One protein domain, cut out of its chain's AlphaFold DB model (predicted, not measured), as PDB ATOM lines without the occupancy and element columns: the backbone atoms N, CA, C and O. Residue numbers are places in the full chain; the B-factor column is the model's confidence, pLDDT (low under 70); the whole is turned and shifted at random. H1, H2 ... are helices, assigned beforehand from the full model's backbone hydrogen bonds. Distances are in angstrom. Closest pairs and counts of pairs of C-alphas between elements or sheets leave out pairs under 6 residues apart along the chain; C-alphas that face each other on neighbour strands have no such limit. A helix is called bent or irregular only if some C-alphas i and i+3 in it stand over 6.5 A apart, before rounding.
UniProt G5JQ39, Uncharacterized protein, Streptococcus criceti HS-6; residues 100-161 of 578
ATOM      1  N   TYR A 100       8.836  48.156  54.246       78.94
ATOM      2  CA  TYR A 100       7.948  47.310  53.447       78.94
ATOM      3  C   TYR A 100       7.381  48.040  52.222       78.94
ATOM      4  O   TYR A 100       7.187  47.424  51.178       78.94
ATOM      5  N   GLN A 101       7.147  49.350  52.321       75.50
ATOM      6  CA  GLN A 101       6.678  50.179  51.210       75.50
ATOM      7  C   GLN A 101       7.769  50.381  50.154       75.50
ATOM      8  O   GLN A 101       7.449  50.351  48.968       75.50
ATOM      9  N   ILE A 102       9.041  50.507  50.561       76.56
ATOM     10  CA  ILE A 102      10.187  50.532  49.635       76.56
ATOM     11  C   ILE A 102      10.248  49.219  48.852       76.56
ATOM     12  O   ILE A 102      10.301  49.226  47.626       76.56
ATOM     13  N   LEU A 103      10.168  48.075  49.533       77.56
ATOM     14  CA  LEU A 103      10.183  46.783  48.842       77.56
ATOM     15  C   LEU A 103       8.975  46.594  47.922       77.56
ATOM     16  O   LEU A 103       9.112  46.068  46.819       77.56
ATOM     17  N   ASN A 104       7.798  47.053  48.349       82.56
ATOM     18  CA  ASN A 104       6.588  46.980  47.539       82.56
ATOM     19  C   ASN A 104       6.644  47.862  46.290       82.56
ATOM     20  O   ASN A 104       6.012  47.503  45.298       82.56
ATOM     21  N   SER A 105       7.348  48.996  46.334       80.62
ATOM     22  CA  SER A 105       7.495  49.891  45.183       80.62
ATOM     23  C   SER A 105       8.620  49.466  44.240       80.62
ATOM     24  O   SER A 105       8.536  49.729  43.042       80.62
ATOM     25  N   LYS A 106       9.652  48.790  44.760       80.94
ATOM     26  CA  LYS A 106      10.836  48.373  43.996       80.94
ATOM     27  C   LYS A 106      10.699  47.007  43.330       80.94
ATOM     28  O   LYS A 106      11.328  46.783  42.302       80.94
ATOM     29  N   LEU A 107       9.893  46.097  43.873       81.62
ATOM     30  CA  LEU A 107       9.709  44.761  43.299       81.62
ATOM     31  C   LEU A 107       8.489  44.696  42.377       81.62
ATOM     32  O   LEU A 107       7.396  45.129  42.737       81.62
ATOM     33  N   THR A 108       8.671  44.087  41.203       80.62
ATOM     34  CA  THR A 108       7.606  43.873  40.215       80.62
ATOM     35  C   THR A 108       7.409  42.375  39.931       80.62
ATOM     36  O   THR A 108       8.350  41.706  39.503       80.62
ATOM     37  N   PRO A 109       6.199  41.814  40.115       81.62
ATOM     38  CA  PRO A 109       5.014  42.441  40.704       81.62
ATOM     39  C   PRO A 109       5.190  42.726  42.205       81.62
ATOM     40  O   PRO A 109       5.952  42.040  42.887       81.62
ATOM     41  N   SER A 110       4.452  43.717  42.716       83.56
ATOM     42  CA  SER A 110       4.549  44.136  44.118       83.56
ATOM     43  C   SER A 110       4.173  42.999  45.086       83.56
ATOM     44  O   SER A 110       3.085  42.426  44.952       83.56
ATOM     45  N   PRO A 111       5.024  42.670  46.077       81.12
ATOM     46  CA  PRO A 111       4.776  41.577  47.016       81.12
ATOM     47  C   PRO A 111       3.727  41.867  48.104       81.12
ATOM     48  O   PRO A 111       3.376  40.950  48.843       81.12
ATOM     49  N   ASN A 112       3.195  43.095  48.206       82.19
ATOM     50  CA  ASN A 112       2.195  43.509  49.209       82.19
ATOM     51  C   ASN A 112       2.607  43.228  50.671       82.19
ATOM     52  O   ASN A 112       1.810  42.789  51.503       82.19
ATOM     53  N   LEU A 113       3.868  43.498  50.998       84.25
ATOM     54  CA  LEU A 113       4.434  43.360  52.335       84.25
ATOM     55  C   LEU A 113       3.847  44.403  53.291       84.25
ATOM     56  O   LEU A 113       3.795  45.588  52.971       84.25
ATOM     57  N   THR A 114       3.427  43.969  54.477       83.12
ATOM     58  CA  THR A 114       2.842  44.845  55.515       83.12
ATOM     59  C   THR A 114       3.458  44.640  56.897       83.12
ATOM     60  O   THR A 114       3.322  45.495  57.765       83.12
ATOM     61  N   ASN A 115       4.107  43.497  57.131       81.19
ATOM     62  CA  ASN A 115       4.738  43.124  58.396       81.19
ATOM     63  C   ASN A 115       5.738  41.966  58.206       81.19
ATOM     64  O   ASN A 115       5.817  41.354  57.137       81.19
ATOM     65  N   GLU A 116       6.454  41.611  59.275       81.25
ATOM     66  CA  GLU A 116       7.462  40.542  59.272       81.25
ATOM     67  C   GLU A 116       6.888  39.183  58.833       81.25
ATOM     68  O   GLU A 116       7.532  38.455  58.082       81.25
ATOM     69  N   SER A 117       5.650  38.854  59.220       83.50
ATOM     70  CA  SER A 117       5.010  37.595  58.818       83.50
ATOM     71  C   SER A 117       4.789  37.532  57.305       83.50
ATOM     72  O   SER A 117       5.131  36.526  56.684       83.50
ATOM     73  N   SER A 118       4.274  38.611  56.702       85.94
ATOM     74  CA  SER A 118       4.107  38.706  55.242       85.94
ATOM     75  C   SER A 118       5.449  38.644  54.504       85.94
ATOM     76  O   SER A 118       5.549  38.051  53.432       85.94
ATOM     77  N   PHE A 119       6.509  39.180  55.114       83.56
ATOM     78  CA  PHE A 119       7.859  39.120  54.569       83.56
ATOM     79  C   PHE A 119       8.457  37.708  54.619       83.56
ATOM     80  O   PHE A 119       9.003  37.227  53.627       83.56
ATOM     81  N   LEU A 120       8.305  36.992  55.735       83.62
ATOM     82  CA  LEU A 120       8.744  35.599  55.853       83.62
ATOM     83  C   LEU A 120       8.008  34.677  54.874       83.62
ATOM     84  O   LEU A 120       8.603  33.738  54.341       83.62
ATOM     85  N   GLU A 121       6.724  34.930  54.630       85.44
ATOM     86  CA  GLU A 121       5.939  34.196  53.639       85.44
ATOM     87  C   GLU A 121       6.422  34.489  52.212       85.44
ATOM     88  O   GLU A 121       6.664  33.553  51.450       85.44
ATOM     89  N   PHE A 122       6.690  35.759  51.889       87.00
ATOM     90  CA  PHE A 122       7.318  36.158  50.628       87.00
ATOM     91  C   PHE A 122       8.667  35.459  50.395       87.00
ATOM     92  O   PHE A 122       8.904  34.927  49.306       87.00
ATOM     93  N   LEU A 123       9.539  35.404  51.408       85.94
ATOM     94  CA  LEU A 123      10.822  34.702  51.305       85.94
ATOM     95  C   LEU A 123      10.629  33.206  51.033       85.94
ATOM     96  O   LEU A 123      11.296  32.652  50.160       85.94
ATOM     97  N   LYS A 124       9.691  32.558  51.738       86.25
ATOM     98  CA  LYS A 124       9.373  31.133  51.540       86.25
ATOM     99  C   LYS A 124       8.843  30.854  50.138       86.25
ATOM    100  O   LYS A 124       9.311  29.916  49.505       86.25
ATOM    101  N   LEU A 125       7.910  31.670  49.647       87.31
ATOM    102  CA  LEU A 125       7.324  31.516  48.310       87.31
ATOM    103  C   LEU A 125       8.380  31.607  47.204       87.31
ATOM    104  O   LEU A 125       8.280  30.916  46.193       87.31
ATOM    105  N   ASN A 126       9.411  32.427  47.412       84.06
ATOM    106  CA  ASN A 126      10.459  32.662  46.425       84.06
ATOM    107  C   ASN A 126      11.738  31.841  46.656       84.06
ATOM    108  O   ASN A 126      12.680  31.979  45.871       84.06
ATOM    109  N   ASN A 127      11.753  30.949  47.655       83.81
ATOM    110  CA  ASN A 127      12.901  30.133  48.074       83.81
ATOM    111  C   ASN A 127      14.137  30.943  48.507       83.81
ATOM    112  O   ASN A 127      15.272  30.501  48.329       83.81
ATOM    113  N   PHE A 128      13.935  32.113  49.111       83.25
ATOM    114  CA  PHE A 128      15.024  32.901  49.683       83.25
ATOM    115  C   PHE A 128      15.314  32.495  51.130       83.25
ATOM    116  O   PHE A 128      14.413  32.225  51.928       83.25
ATOM    117  N   ARG A 129      16.598  32.495  51.502       77.25
ATOM    118  CA  ARG A 129      17.010  32.364  52.906       77.25
ATOM    119  C   ARG A 129      16.762  33.679  53.633       77.25
ATOM    120  O   ARG A 129      16.898  34.741  53.032       77.25
ATOM    121  N   TYR A 130      16.523  33.620  54.941       72.38
ATOM    122  CA  TYR A 130      16.416  34.829  55.765       72.38
ATOM    123  C   TYR A 130      17.677  35.707  55.693       72.38
ATOM    124  O   TYR A 130      17.582  36.924  55.716       72.38
ATOM    125  N   SER A 131      18.863  35.112  55.513       71.12
ATOM    126  CA  SER A 131      20.124  35.848  55.326       71.12
ATOM    127  C   SER A 131      20.141  36.756  54.087       71.12
ATOM    128  O   SER A 131      20.860  37.748  54.080       71.12
ATOM    129  N   THR A 132      19.325  36.453  53.074       73.19
ATOM    130  CA  THR A 132      19.155  37.260  51.847       73.19
ATOM    131  C   THR A 132      18.397  38.566  52.119       73.19
ATOM    132  O   THR A 132      18.341  39.447  51.270       73.19
ATOM    133  N   PHE A 133      17.808  38.723  53.308       72.38
ATOM    134  CA  PHE A 133      17.067  39.920  53.710       72.38
ATOM    135  C   PHE A 133      17.884  41.206  53.579       72.38
ATOM    136  O   PHE A 133      17.413  42.179  52.994       72.38
ATOM    137  N   ASN A 134      19.111  41.201  54.106       72.12
ATOM    138  CA  ASN A 134      19.977  42.377  54.059       72.12
ATOM    139  C   ASN A 134      20.335  42.739  52.616       72.12
ATOM    140  O   ASN A 134      20.390  43.915  52.279       72.12
ATOM    141  N   GLU A 135      20.517  41.735  51.764       76.25
ATOM    142  CA  GLU A 135      20.798  41.920  50.343       76.25
ATOM    143  C   GLU A 135      19.611  42.540  49.605       76.25
ATOM    144  O   GLU A 135      19.778  43.542  48.915       76.25
ATOM    145  N   ILE A 136      18.393  42.041  49.850       74.50
ATOM    146  CA  ILE A 136      17.160  42.631  49.307       74.50
ATOM    147  C   ILE A 136      17.038  44.094  49.739       74.50
ATOM    148  O   ILE A 136      16.749  44.959  48.916       74.50
ATOM    149  N   SER A 137      17.288  44.378  51.017       73.38
ATOM    150  CA  SER A 137      17.192  45.727  51.577       73.38
ATOM    151  C   SER A 137      18.204  46.696  50.962       73.38
ATOM    152  O   SER A 137      17.832  47.793  50.547       73.38
ATOM    153  N   VAL A 138      19.478  46.299  50.884       75.94
ATOM    154  CA  VAL A 138      20.544  47.146  50.334       75.94
ATOM    155  C   VAL A 138      20.310  47.383  48.850       75.94
ATOM    156  O   VAL A 138      20.209  48.533  48.435       75.94
ATOM    157  N   LEU A 139      20.143  46.321  48.062       76.44
ATOM    158  CA  LEU A 139      19.974  46.446  46.616       76.44
ATOM    159  C   LEU A 139      18.706  47.228  46.251       76.44
ATOM    160  O   LEU A 139      18.750  48.042  45.338       76.44
ATOM    161  N   SER A 140      17.607  47.089  47.001       73.31
ATOM    162  CA  SER A 140      16.387  47.877  46.749       73.31
ATOM    163  C   SER A 140      16.555  49.377  47.016       73.31
ATOM    164  O   SER A 140      15.815  50.177  46.445       73.31
ATOM    165  N   ASN A 141      17.500  49.771  47.879       74.62
ATOM    166  CA  ASN A 141      17.818  51.187  48.095       74.62
ATOM    167  C   ASN A 141      18.667  51.759  46.956       74.62
ATOM    168  O   ASN A 141      18.513  52.927  46.625       74.62
ATOM    169  N   VAL A 142      19.561  50.946  46.392       75.50
ATOM    170  CA  VAL A 142      20.558  51.394  45.413       75.50
ATOM    171  C   VAL A 142      20.029  51.293  43.975       75.50
ATOM    172  O   VAL A 142      20.397  52.079  43.109       75.50
ATOM    173  N   ILE A 143      19.127  50.350  43.692       76.69
ATOM    174  CA  ILE A 143      18.536  50.215  42.361       76.69
ATOM    175  C   ILE A 143      17.429  51.259  42.191       76.69
ATOM    176  O   ILE A 143      16.430  51.256  42.914       76.69
ATOM    177  N   GLU A 144      17.589  52.159  41.221       72.25
ATOM    178  CA  GLU A 144      16.623  53.228  40.953       72.25
ATOM    179  C   GLU A 144      15.313  52.691  40.356       72.25
ATOM    180  O   GLU A 144      14.225  53.063  40.808       72.25
ATOM    181  N   GLU A 145      15.419  51.768  39.400       78.44
ATOM    182  CA  GLU A 145      14.292  51.203  38.655       78.44
ATOM    183  C   GLU A 145      13.615  50.022  39.382       78.44
ATOM    184  O   GLU A 145      14.241  49.340  40.196       78.44
ATOM    185  N   PRO A 146      12.330  49.733  39.107       78.75
ATOM    186  CA  PRO A 146      11.698  48.517  39.600       78.75
ATOM    187  C   PRO A 146      12.345  47.268  38.987       78.75
ATOM    188  O   PRO A 146      12.518  47.189  37.773       78.75
ATOM    189  N   ILE A 147      12.632  46.264  39.815       81.88
ATOM    190  CA  ILE A 147      13.232  44.990  39.391       81.88
ATOM    191  C   ILE A 147      12.257  43.838  39.571       81.88
ATOM    192  O   ILE A 147      11.417  43.842  40.480       81.88
ATOM    193  N   THR A 148      12.373  42.809  38.737       84.81
ATOM    194  CA  THR A 148      11.626  41.574  38.961       84.81
ATOM    195  C   THR A 148      12.333  40.668  39.965       84.81
ATOM    196  O   THR A 148      13.532  40.772  40.223       84.81
ATOM    197  N   ILE A 149      11.591  39.718  40.537       82.50
ATOM    198  CA  ILE A 149      12.171  38.700  41.429       82.50
ATOM    199  C   ILE A 149      13.185  37.820  40.676       82.50
ATOM    200  O   ILE A 149      14.134  37.322  41.279       82.50
ATOM    201  N   SER A 150      12.986  37.619  39.368       83.88
ATOM    202  CA  SER A 150      13.922  36.869  38.524       83.88
ATOM    203  C   SER A 150      15.248  37.613  38.387       83.88
ATOM    204  O   SER A 150      16.299  37.021  38.607       83.88
ATOM    205  N   ASP A 151      15.185  38.918  38.121       84.56
ATOM    206  CA  ASP A 151      16.359  39.796  38.023       84.56
ATOM    207  C   ASP A 151      17.142  39.791  39.336       84.56
ATOM    208  O   ASP A 151      18.360  39.640  39.360       84.56
ATOM    209  N   PHE A 152      16.423  39.862  40.458       82.31
ATOM    210  CA  PHE A 152      17.032  39.798  41.778       82.31
ATOM    211  C   PHE A 152      17.750  38.465  42.034       82.31
ATOM    212  O   PHE A 152      18.857  38.449  42.567       82.31
ATOM    213  N   LYS A 153      17.152  37.338  41.627       84.25
ATOM    214  CA  LYS A 153      17.813  36.024  41.695       84.25
ATOM    215  C   LYS A 153      19.073  35.986  40.841       84.25
ATOM    216  O   LYS A 153      20.088  35.494  41.319       84.25
ATOM    217  N   ALA A 154      19.030  36.566  39.644       86.31
ATOM    218  CA  ALA A 154      20.196  36.648  38.779       86.31
ATOM    219  C   ALA A 154      21.338  37.459  39.422       86.31
ATOM    220  O   ALA A 154      22.491  37.051  39.330       86.31
ATOM    221  N   ILE A 155      21.035  38.551  40.141       86.31
ATOM    222  CA  ILE A 155      22.041  39.311  40.907       86.31
ATOM    223  C   ILE A 155      22.669  38.452  42.018       86.31
ATOM    224  O   ILE A 155      23.891  38.451  42.160       86.31
ATOM    225  N   ILE A 156      21.868  37.698  42.783       83.25
ATOM    226  CA  ILE A 156      22.385  36.798  43.836       83.25
ATOM    227  C   ILE A 156      23.272  35.705  43.232       83.25
ATOM    228  O   ILE A 156      24.341  35.395  43.765       83.25
ATOM    229  N   ASP A 157      22.839  35.104  42.126       84.12
ATOM    230  CA  ASP A 157      23.614  34.069  41.444       84.12
ATOM    231  C   ASP A 157      24.940  34.650  40.925       84.12
ATOM    232  O   ASP A 157      25.983  33.998  40.995       84.12
ATOM    233  N   TYR A 158      24.941  35.914  40.495       87.81
ATOM    234  CA  TYR A 158      26.156  36.623  40.103       87.81
ATOM    235  C   TYR A 158      27.076  36.964  41.285       87.81
ATOM    236  O   TYR A 158      28.301  36.901  41.166       87.81
ATOM    237  N   ASP A 159      26.518  37.272  42.458       88.12
ATOM    238  CA  ASP A 159      27.280  37.471  43.697       88.12
ATOM    239  C   ASP A 159      28.080  36.211  44.089       88.12
ATOM    240  O   ASP A 159      29.195  36.314  44.609       88.12
ATOM    241  N   LEU A 160      27.576  35.007  43.777       87.00
ATOM    242  CA  LEU A 160      28.342  33.764  43.946       87.00
ATOM    243  C   LEU A 160      29.594  33.741  43.063       87.00
ATOM    244  O   LEU A 160      30.665  33.385  43.559       87.00
ATOM    245  N   MET A 161      29.499  34.190  41.807       87.94
ATOM    246  CA  MET A 161      30.659  34.266  40.908       87.94
ATOM    247  C   MET A 161      31.743  35.203  41.460       87.94
ATOM    248  O   MET A 161      32.930  34.863  41.431       87.94
TER     249      MET A 161
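This is residues 100 to 161 of the 578 residues of an uncharacterized protein of Streptococcus criceti HS-6 (UniProt G5JQ39). What shape do the parts make? H3 stands as an upright post, with H1 beside its later half and H2 at its beginning, about perpendicular to it. H4 runs near H3 and away from H1 and H2, and a short parallel pairing of residues 107 to 108 with 147 to 148 ties the two links together. How is the whole made up? There are 62 residues printed, with four named helices in the order H1, H2, H3, H4 and no named strand; the class is all helix. It is compact, with a radius of gyration of the C-alphas of 10.9 A and spans of 33 by 24 by 17 A.

Where do the first two helices lie? H1 is residues 100 to 106, beginning at C-alpha 100 (7.948, 47.310, 53.447), and H2 is residues 116 to 125, 14.2 A long. And the last two? H3 is residues 130 to 142, 20.0 A, and only just irregular: C-alphas 131 and 134 are 6.7 A apart. H4 is residues 149 to 161, 19.0 A, ending at C-alpha 161 (30.659, 34.266, 40.908).

What does H1 touch? H1 touches H3, whose residues 137 to 141 alone take part; the closest C-alphas, of Lys 106 and Ser 140, are 6.2 A apart. They run the same way at a steep tilt of 58 degrees. How do H2 and H4 stand? H2 and H3 are close but not clearly touching, the closest C-alphas being those of Leu 123 and Tyr 130, 7.2 A. H3 and H4 are near each other; H4 is apart from H1 and H2. Are the helix backbones complete? Every O i to N i+4 pair is within hydrogen-bond range in H1 and H2, against 7 of 9 in H3 and 8 of 9 in H4.

How far does it reach? The two C-alphas farthest apart, of Thr 114 and Met 161, are 33.2 A apart. Is anything cut or uncertain? The printed part has no cut, no link is long, and no printed residue is under 70 in pLDDT.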